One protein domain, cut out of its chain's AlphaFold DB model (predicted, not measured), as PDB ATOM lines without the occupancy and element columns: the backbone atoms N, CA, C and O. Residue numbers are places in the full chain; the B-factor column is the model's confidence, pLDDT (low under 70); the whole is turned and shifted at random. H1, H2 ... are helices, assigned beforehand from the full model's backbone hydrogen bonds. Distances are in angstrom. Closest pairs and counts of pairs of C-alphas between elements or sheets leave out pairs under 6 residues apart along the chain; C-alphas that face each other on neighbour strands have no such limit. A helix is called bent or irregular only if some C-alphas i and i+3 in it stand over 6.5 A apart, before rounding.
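AT A GLANCE: This is residues 252 to 314 of the 446 residues of an uncharacterized protein of Planctomycetaceae bacterium (UniProt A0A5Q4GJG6). Two helices of equal length, H1 and H2, lie side by side and run opposite ways as a helical hairpin, and their long link, residues 268 to 295, makes a wide loop on one side of the pair. Residues 275 to 283 of that loop stick out, while near its two ends residues 270 to 271 and 293 to 294 pair as antiparallel strands do. The printed part has 63 residues, with H1 then H2 along the chain and no named strand; the class is all helix, though only 28 residues are in named elements. The whole is compact, with a radius of gyration of the C-alphas of 12.2 A, yet elongated, spanning 36 by 23 by 19 A.

HOW THE PARTS SIT: H1, residues 254 to 267, and H2, residues 296 to 309, touch, with 8 pairs of C-alphas within 8 A. Their closest C-alphas, those of Val 257 and Val 299, are 5.8 A apart. The two run opposite ways at a shallow tilt of 7 degrees, with their centres 12.8 A apart. In H1 and H2 every O i to N i+4 pair is within hydrogen-bond range.

IN THESE COORDINATES: H1 begins at C-alpha 254, (-9.280, 28.335, 26.541), and measures 20.3 A from first to last C-alpha. H2 begins at C-alpha 296, (-3.121, 16.203, 20.798), ends at C-alpha 309, (-1.538, 36.214, 21.187), and measures 20.1 A. Neither helix is bent.

THE WHOLE: The two C-alphas farthest apart, those of Thr 278 and Leu 308, are 38.0 A apart. Without residues 275 to 283, which stand free, the body spans 30 by 20 by 16 A. The C-alphas of Ile 252 and Ile 314, the first and last printed, are 6.5 A apart. The link from H1 to H2 is long, with 28 residues, and the printed part has no cut. The mean pLDDT of the printed part is 87.5, and residues 275 to 282 are under 70.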
ATOM      1  N   ILE A 252     -11.109  33.300  20.206       94.75
ATOM      2  CA  ILE A 252     -10.144  32.226  20.446       94.75
ATOM      3  C   ILE A 252      -9.819  32.256  21.935       94.75
ATOM      4  O   ILE A 252      -9.233  33.219  22.440       94.75
ATOM      5  N   THR A 253     -10.245  31.232  22.668       94.81
ATOM      6  CA  THR A 253     -10.205  31.186  24.132       94.81
ATOM      7  C   THR A 253      -9.776  29.808  24.650       94.81
ATOM      8  O   THR A 253      -9.728  28.829  23.911       94.81
ATOM      9  N   PRO A 254      -9.495  29.659  25.959       95.88
ATOM     10  CA  PRO A 254      -9.280  28.335  26.541       95.88
ATOM     11  C   PRO A 254     -10.485  27.385  26.411       95.88
ATOM     12  O   PRO A 254     -10.322  26.188  26.639       95.88
ATOM     13  N   LEU A 255     -11.686  27.878  26.074       93.44
ATOM     14  CA  LEU A 255     -12.844  27.019  25.826       93.44
ATOM     15  C   LEU A 255     -12.632  26.140  24.585       93.44
ATOM     16  O   LEU A 255     -12.964  24.958  24.643       93.44
ATOM     17  N   ASP A 256     -12.017  26.677  23.530       96.31
ATOM     18  CA  ASP A 256     -11.674  25.944  22.306       96.31
ATOM     19  C   ASP A 256     -10.799  24.726  22.619       96.31
ATOM     20  O   ASP A 256     -11.104  23.597  22.238       96.31
ATOM     21  N   VAL A 257      -9.780  24.934  23.459       96.44
ATOM     22  CA  VAL A 257      -8.895  23.878  23.973       96.44
ATOM     23  C   VAL A 257      -9.679  22.828  24.771       96.44
ATOM     24  O   VAL A 257      -9.496  21.624  24.582       96.44
ATOM     25  N   LEU A 258     -10.568  23.259  25.673       95.81
ATOM     26  CA  LEU A 258     -11.339  22.345  26.519       95.81
ATOM     27  C   LEU A 258     -12.331  21.496  25.721       95.81
ATOM     28  O   LEU A 258     -12.555  20.338  26.076       95.81
ATOM     29  N   ILE A 259     -12.926  22.048  24.663       94.19
ATOM     30  CA  ILE A 259     -13.826  21.313  23.770       94.19
ATOM     31  C   ILE A 259     -13.084  20.132  23.139       94.19
ATOM     32  O   ILE A 259     -13.569  19.002  23.208       94.19
ATOM     33  N   MET A 260     -11.877  20.367  22.626       94.31
ATOM     34  CA  MET A 260     -11.060  19.332  21.991       94.31
ATOM     35  C   MET A 260     -10.567  18.278  22.988       94.31
ATOM     36  O   MET A 260     -10.687  17.083  22.731       94.31
ATOM     37  N   ILE A 261     -10.068  18.693  24.160       93.88
ATOM     38  CA  ILE A 261      -9.616  17.759  25.207       93.88
ATOM     39  C   ILE A 261     -10.769  16.863  25.668       93.88
ATOM     40  O   ILE A 261     -10.590  15.657  25.845       93.88
ATOM     41  N   ASN A 262     -11.961  17.433  25.855       94.44
ATOM     42  CA  ASN A 262     -13.139  16.654  26.224       94.44
ATOM     43  C   ASN A 262     -13.515  15.648  25.138       94.44
ATOM     44  O   ASN A 262     -13.939  14.544  25.468       94.44
ATOM     45  N   GLU A 263     -13.361  16.011  23.869       94.06
ATOM     46  CA  GLU A 263     -13.666  15.123  22.755       94.06
ATOM     47  C   GLU A 263     -12.668  13.964  22.646       94.06
ATOM     48  O   GLU A 263     -13.089  12.810  22.546       94.06
ATOM     49  N   ILE A 264     -11.366  14.242  22.779       94.50
ATOM     50  CA  ILE A 264     -10.319  13.210  22.849       94.50
ATOM     51  C   ILE A 264     -10.577  12.274  24.037       94.50
ATOM     52  O   ILE A 264     -10.541  11.061  23.886       94.50
ATOM     53  N   ASN A 265     -10.907  12.804  25.215       93.12
ATOM     54  CA  ASN A 265     -11.165  11.970  26.394       93.12
ATOM     55  C   ASN A 265     -12.438  11.115  26.280       93.12
ATOM     56  O   ASN A 265     -12.568  10.117  26.986       93.12
ATOM     57  N   ARG A 266     -13.408  11.518  25.451       94.88
ATOM     58  CA  ARG A 266     -14.668  10.779  25.261       94.88
ATOM     59  C   ARG A 266     -14.550   9.674  24.224       94.88
ATOM     60  O   ARG A 266     -15.154   8.622  24.410       94.88
ATOM     61  N   ASN A 267     -13.833   9.944  23.139       92.75
ATOM     62  CA  ASN A 267     -13.876   9.140  21.919       92.75
ATOM     63  C   ASN A 267     -12.482   8.726  21.417       92.75
ATOM     64  O   ASN A 267     -12.376   8.209  20.305       92.75
ATOM     65  N   ASP A 268     -11.446   8.944  22.232       93.00
ATOM     66  CA  ASP A 268     -10.031   8.751  21.914       93.00
ATOM     67  C   ASP A 268      -9.551   9.571  20.696       93.00
ATOM     68  O   ASP A 268     -10.292  10.326  20.053       93.00
ATOM     69  N   ILE A 269      -8.254   9.441  20.409       92.62
ATOM     70  CA  ILE A 269      -7.621   9.927  19.180       92.62
ATOM     71  C   ILE A 269      -8.178   9.127  18.002       92.62
ATOM     72  O   ILE A 269      -8.151   7.892  18.025       92.62
ATOM     73  N   ARG A 270      -8.649   9.816  16.962       90.81
ATOM     74  CA  ARG A 270      -9.253   9.174  15.789       90.81
ATOM     75  C   ARG A 270      -9.215  10.058  14.552       90.81
ATOM     76  O   ARG A 270      -9.158  11.280  14.658       90.81
ATOM     77  N   GLU A 271      -9.352   9.414  13.402       85.12
ATOM     78  CA  GLU A 271      -9.759  10.065  12.161       85.12
ATOM     79  C   GLU A 271     -11.207  10.556  12.295       85.12
ATOM     80  O   GLU A 271     -12.079   9.847  12.824       85.12
ATOM     81  N   LEU A 272     -11.461  11.789  11.873       84.81
ATOM     82  CA  LEU A 272     -12.784  12.384  11.931       84.81
ATOM     83  C   LEU A 272     -13.613  11.919  10.727       84.81
ATOM     84  O   LEU A 272     -13.136  11.936   9.594       84.81
ATOM     85  N   PRO A 273     -14.865  11.482  10.944       79.00
ATOM     86  CA  PRO A 273     -15.686  10.958   9.863       79.00
ATOM     87  C   PRO A 273     -16.060  12.079   8.900       79.00
ATOM     88  O   PRO A 273     -16.352  13.187   9.338       79.00
ATOM     89  N   VAL A 274     -16.149  11.800   7.604       70.62
ATOM     90  CA  VAL A 274     -16.709  12.780   6.665       70.62
ATOM     91  C   VAL A 274     -18.150  13.102   7.084       70.62
ATOM     92  O   VAL A 274     -18.945  12.167   7.252       70.62
ATOM     93  N   PRO A 275     -18.510  14.382   7.302       67.69
ATOM     94  CA  PRO A 275     -19.877  14.734   7.651       67.69
ATOM     95  C   PRO A 275     -20.831  14.303   6.539       67.69
ATOM     96  O   PRO A 275     -20.614  14.612   5.367       67.69
ATOM     97  N   ASP A 276     -21.909  13.606   6.897       62.75
ATOM     98  CA  ASP A 276     -22.981  13.331   5.944       62.75
ATOM     99  C   ASP A 276     -23.549  14.688   5.484       62.75
ATOM    100  O   ASP A 276     -23.846  15.522   6.344       62.75
ATOM    101  N   PRO A 277     -23.743  14.945   4.176       54.88
ATOM    102  CA  PRO A 277     -24.310  16.206   3.687       54.88
ATOM    103  C   PRO A 277     -25.698  16.529   4.271       54.88
ATOM    104  O   PRO A 277     -26.171  17.661   4.164       54.88
ATOM    105  N   THR A 278     -26.368  15.548   4.882       55.44
ATOM    106  CA  THR A 278     -27.636  15.706   5.603       55.44
ATOM    107  C   THR A 278     -27.481  15.858   7.121       55.44
ATOM    108  O   THR A 278     -28.418  16.328   7.774       55.44
ATOM    109  N   SER A 279     -26.324  15.507   7.694       55.84
ATOM    110  CA  SER A 279     -26.014  15.726   9.107       55.84
ATOM    111  C   SER A 279     -25.301  17.066   9.275       55.84
ATOM    112  O   SER A 279     -24.225  17.281   8.729       55.84
ATOM    113  N   GLN A 280     -25.886  17.990  10.038       53.22
ATOM    114  CA  GLN A 280     -25.158  19.185  10.458       53.22
ATOM    115  C   GLN A 280     -24.021  18.782  11.399       53.22
ATOM    116  O   GLN A 280     -24.287  18.428  12.545       53.22
ATOM    117  N   GLN A 281     -22.784  18.858  10.923       63.03
ATOM    118  CA  GLN A 281     -21.562  18.966  11.722       63.03
ATOM    119  C   GLN A 281     -20.454  19.410  10.768       63.03
ATOM    120  O   GLN A 281     -20.373  18.805   9.701       63.03
ATOM    121  N   PRO A 282     -19.610  20.414  11.064       68.25
ATOM    122  CA  PRO A 282     -19.421  21.243  12.275       68.25
ATOM    123  C   PRO A 282     -20.312  22.511  12.352       68.25
ATOM    124  O   PRO A 282     -21.141  22.705  11.457       68.25
ATOM    125  N   PRO A 283     -20.163  23.389  13.381       81.75
ATOM    126  CA  PRO A 283     -19.262  23.320  14.555       81.75
ATOM    127  C   PRO A 283     -19.699  22.283  15.615       81.75
ATOM    128  O   PRO A 283     -20.891  21.961  15.684       81.75
ATOM    129  N   PRO A 284     -18.780  21.758  16.464       89.50
ATOM    130  CA  PRO A 284     -17.373  22.168  16.646       89.50
ATOM    131  C   PRO A 284     -16.375  21.613  15.612       89.50
ATOM    132  O   PRO A 284     -16.502  20.474  15.167       89.50
ATOM    133  N   TYR A 285     -15.368  22.421  15.273       91.81
ATOM    134  CA  TYR A 285     -14.272  22.145  14.343       91.81
ATOM    135  C   TYR A 285     -13.061  21.549  15.077       91.81
ATOM    136  O   TYR A 285     -12.234  22.267  15.632       91.81
ATOM    137  N   PHE A 286     -12.976  20.221  15.127       92.50
ATOM    138  CA  PHE A 286     -11.967  19.511  15.919       92.50
ATOM    139  C   PHE A 286     -10.582  19.390  15.263       92.50
ATOM    140  O   PHE A 286      -9.621  19.092  15.968       92.50
ATOM    141  N   ASP A 287     -10.470  19.604  13.955       91.62
ATOM    142  CA  ASP A 287      -9.229  19.429  13.194       91.62
ATOM    143  C   ASP A 287      -8.593  20.789  12.896       91.62
ATOM    144  O   ASP A 287      -8.859  21.431  11.880       91.62
ATOM    145  N   VAL A 288      -7.769  21.268  13.825       91.56
ATOM    146  CA  VAL A 288      -7.104  22.574  13.706       91.56
ATOM    147  C   VAL A 288      -5.937  22.495  12.724       91.56
ATOM    148  O   VAL A 288      -5.632  23.489  12.058       91.56
ATOM    149  N   SER A 289      -5.287  21.334  12.613       87.75
ATOM    150  CA  SER A 289      -4.159  21.115  11.707       87.75
ATOM    151  C   SER A 289      -4.573  20.947  10.237       87.75
ATOM    152  O   SER A 289      -3.777  21.261   9.349       87.75
ATOM    153  N   GLY A 290      -5.822  20.552   9.979       83.62
ATOM    154  CA  GLY A 290      -6.360  20.258   8.651       83.62
ATOM    155  C   GLY A 290      -5.956  18.875   8.134       83.62
ATOM    156  O   GLY A 290      -5.937  18.665   6.917       83.62
ATOM    157  N   ASP A 291      -5.550  17.962   9.023       79.75
ATOM    158  CA  ASP A 291      -5.068  16.628   8.668       79.75
ATOM    159  C   ASP A 291      -6.132  15.526   8.792       79.75
ATOM    160  O   ASP A 291      -5.815  14.360   8.534       79.75
ATOM    161  N   ASP A 292      -7.390  15.903   9.032       83.75
ATOM    162  CA  ASP A 292      -8.586  15.078   9.238       83.75
ATOM    163  C   ASP A 292      -8.520  14.156  10.473       83.75
ATOM    164  O   ASP A 292      -9.390  13.301  10.667       83.75
ATOM    165  N   TRP A 293      -7.530  14.333  11.351       88.56
ATOM    166  CA  TRP A 293      -7.434  13.622  12.619       88.56
ATOM    167  C   TRP A 293      -7.686  14.565  13.793       88.56
ATOM    168  O   TRP A 293      -7.282  15.716  13.806       88.56
ATOM    169  N   LEU A 294      -8.350  14.051  14.830       92.88
ATOM    170  CA  LEU A 294      -8.371  14.708  16.132       92.88
ATOM    171  C   LEU A 294      -7.270  14.100  16.996       92.88
ATOM    172  O   LEU A 294      -7.402  12.983  17.508       92.88
ATOM    173  N   THR A 295      -6.192  14.854  17.176       93.00
ATOM    174  CA  THR A 295      -5.013  14.456  17.944       93.00
ATOM    175  C   THR A 295      -4.637  15.510  18.997       93.00
ATOM    176  O   THR A 295      -5.131  16.639  18.987       93.00
ATOM    177  N   PRO A 296      -3.712  15.195  19.925       94.62
ATOM    178  CA  PRO A 296      -3.121  16.203  20.798       94.62
ATOM    179  C   PRO A 296      -2.415  17.343  20.049       94.62
ATOM    180  O   PRO A 296      -2.271  18.426  20.615       94.62
ATOM    181  N   GLN A 297      -1.979  17.131  18.801       94.19
ATOM    182  CA  GLN A 297      -1.332  18.172  18.004       94.19
ATOM    183  C   GLN A 297      -2.300  19.323  17.716       94.19
ATOM    184  O   GLN A 297      -1.914  20.482  17.854       94.19
ATOM    185  N   ASP A 298      -3.558  19.019  17.402       95.88
ATOM    186  CA  ASP A 298      -4.594  20.021  17.152       95.88
ATOM    187  C   ASP A 298      -4.805  20.903  18.389       95.88
ATOM    188  O   ASP A 298      -4.849  22.130  18.299       95.88
ATOM    189  N   VAL A 299      -4.825  20.289  19.578       96.62
ATOM    190  CA  VAL A 299      -4.914  21.002  20.864       96.62
ATOM    191  C   VAL A 299      -3.699  21.908  21.074       96.62
ATOM    192  O   VAL A 299      -3.837  23.068  21.473       96.62
ATOM    193  N   LEU A 300      -2.495  21.395  20.799       96.44
ATOM    194  CA  LEU A 300      -1.255  22.156  20.950       96.44
ATOM    195  C   LEU A 300      -1.199  23.365  20.012       96.44
ATOM    196  O   LEU A 300      -0.652  24.395  20.406       96.44
ATOM    197  N   LEU A 301      -1.776  23.286  18.811       94.00
ATOM    198  CA  LEU A 301      -1.857  24.425  17.895       94.00
ATOM    199  C   LEU A 301      -2.658  25.586  18.506       94.00
ATOM    200  O   LEU A 301      -2.185  26.725  18.486       94.00
ATOM    201  N   VAL A 302      -3.806  25.305  19.130       94.50
ATOM    202  CA  VAL A 302      -4.621  26.327  19.816       94.50
ATOM    203  C   VAL A 302      -3.905  26.870  21.056       94.50
ATOM    204  O   VAL A 302      -3.849  28.083  21.264       94.50
ATOM    205  N   VAL A 303      -3.288  26.002  21.864       94.56
ATOM    206  CA  VAL A 303      -2.515  26.420  23.050       94.56
ATOM    207  C   VAL A 303      -1.349  27.331  22.663       94.56
ATOM    208  O   VAL A 303      -1.139  28.369  23.291       94.56
ATOM    209  N   ASN A 304      -0.604  26.979  21.614       94.00
ATOM    210  CA  ASN A 304       0.500  27.797  21.120       94.00
ATOM    211  C   ASN A 304       0.007  29.153  20.615       94.00
ATOM    212  O   ASN A 304       0.622  30.174  20.924       94.00
ATOM    213  N   TYR A 305      -1.123  29.187  19.906       94.75
ATOM    214  CA  TYR A 305      -1.740  30.442  19.495       94.75
ATOM    215  C   TYR A 305      -2.079  31.327  20.703       94.75
ATOM    216  O   TYR A 305      -1.683  32.495  20.731       94.75
ATOM    217  N   LEU A 306      -2.746  30.772  21.720       93.94
ATOM    218  CA  LEU A 306      -3.132  31.492  22.939       93.94
ATOM    219  C   LEU A 306      -1.922  31.991  23.736       93.94
ATOM    220  O   LEU A 306      -1.958  33.098  24.268       93.94
ATOM    221  N   ASN A 307      -0.837  31.219  23.802       91.94
ATOM    222  CA  ASN A 307       0.393  31.639  24.477       91.94
ATOM    223  C   ASN A 307       1.080  32.815  23.770       91.94
ATOM    224  O   ASN A 307       1.737  33.623  24.426       91.94
ATOM    225  N   LEU A 308       0.940  32.912  22.446       93.50
ATOM    226  CA  LEU A 308       1.555  33.971  21.646       93.50
ATOM    227  C   LEU A 308       0.697  35.240  21.566       93.50
ATOM    228  O   LEU A 308       1.246  36.339  21.573       93.50
ATOM    229  N   HIS A 309      -0.628  35.100  21.488       91.50
ATOM    230  CA  HIS A 309      -1.538  36.214  21.187       91.50
ATOM    231  C   HIS A 309      -2.487  36.566  22.339       91.50
ATOM    232  O   HIS A 309      -3.099  37.634  22.324       91.50
ATOM    233  N   GLY A 310      -2.589  35.702  23.352       89.62
ATOM    234  CA  GLY A 310      -3.614  35.782  24.386       89.62
ATOM    235  C   GLY A 310      -5.002  35.369  23.879       89.62
ATOM    236  O   GLY A 310      -5.214  35.211  22.674       89.62
ATOM    237  N   PRO A 311      -5.967  35.173  24.793       92.50
ATOM    238  CA  PRO A 311      -7.357  34.969  24.418       92.50
ATOM    239  C   PRO A 311      -7.975  36.271  23.909       92.50
ATOM    240  O   PRO A 311      -7.710  37.347  24.451       92.50
ATOM    241  N   GLY A 312      -8.845  36.186  22.909       90.44
ATOM    242  CA  GLY A 312      -9.478  37.380  22.368       90.44
ATOM    243  C   GLY A 312     -10.277  37.140  21.097       90.44
ATOM    244  O   GLY A 312     -10.332  36.018  20.598       90.44
ATOM    245  N   PRO A 313     -10.914  38.198  20.574       91.69
ATOM    246  CA  PRO A 313     -11.618  38.116  19.311       91.69
ATOM    247  C   PRO A 313     -10.653  37.793  18.182       91.69
ATOM    248  O   PRO A 313      -9.491  38.212  18.184       91.69
ATOM    249  N   ILE A 314     -11.185  37.097  17.188       87.00
ATOM    250  CA  ILE A 314     -10.510  36.874  15.922       87.00
ATOM    251  C   ILE A 314      -9.935  38.205  15.387       87.00
ATOM    252  O   ILE A 314     -10.673  39.195  15.274       87.00
TER     253      ILE A 314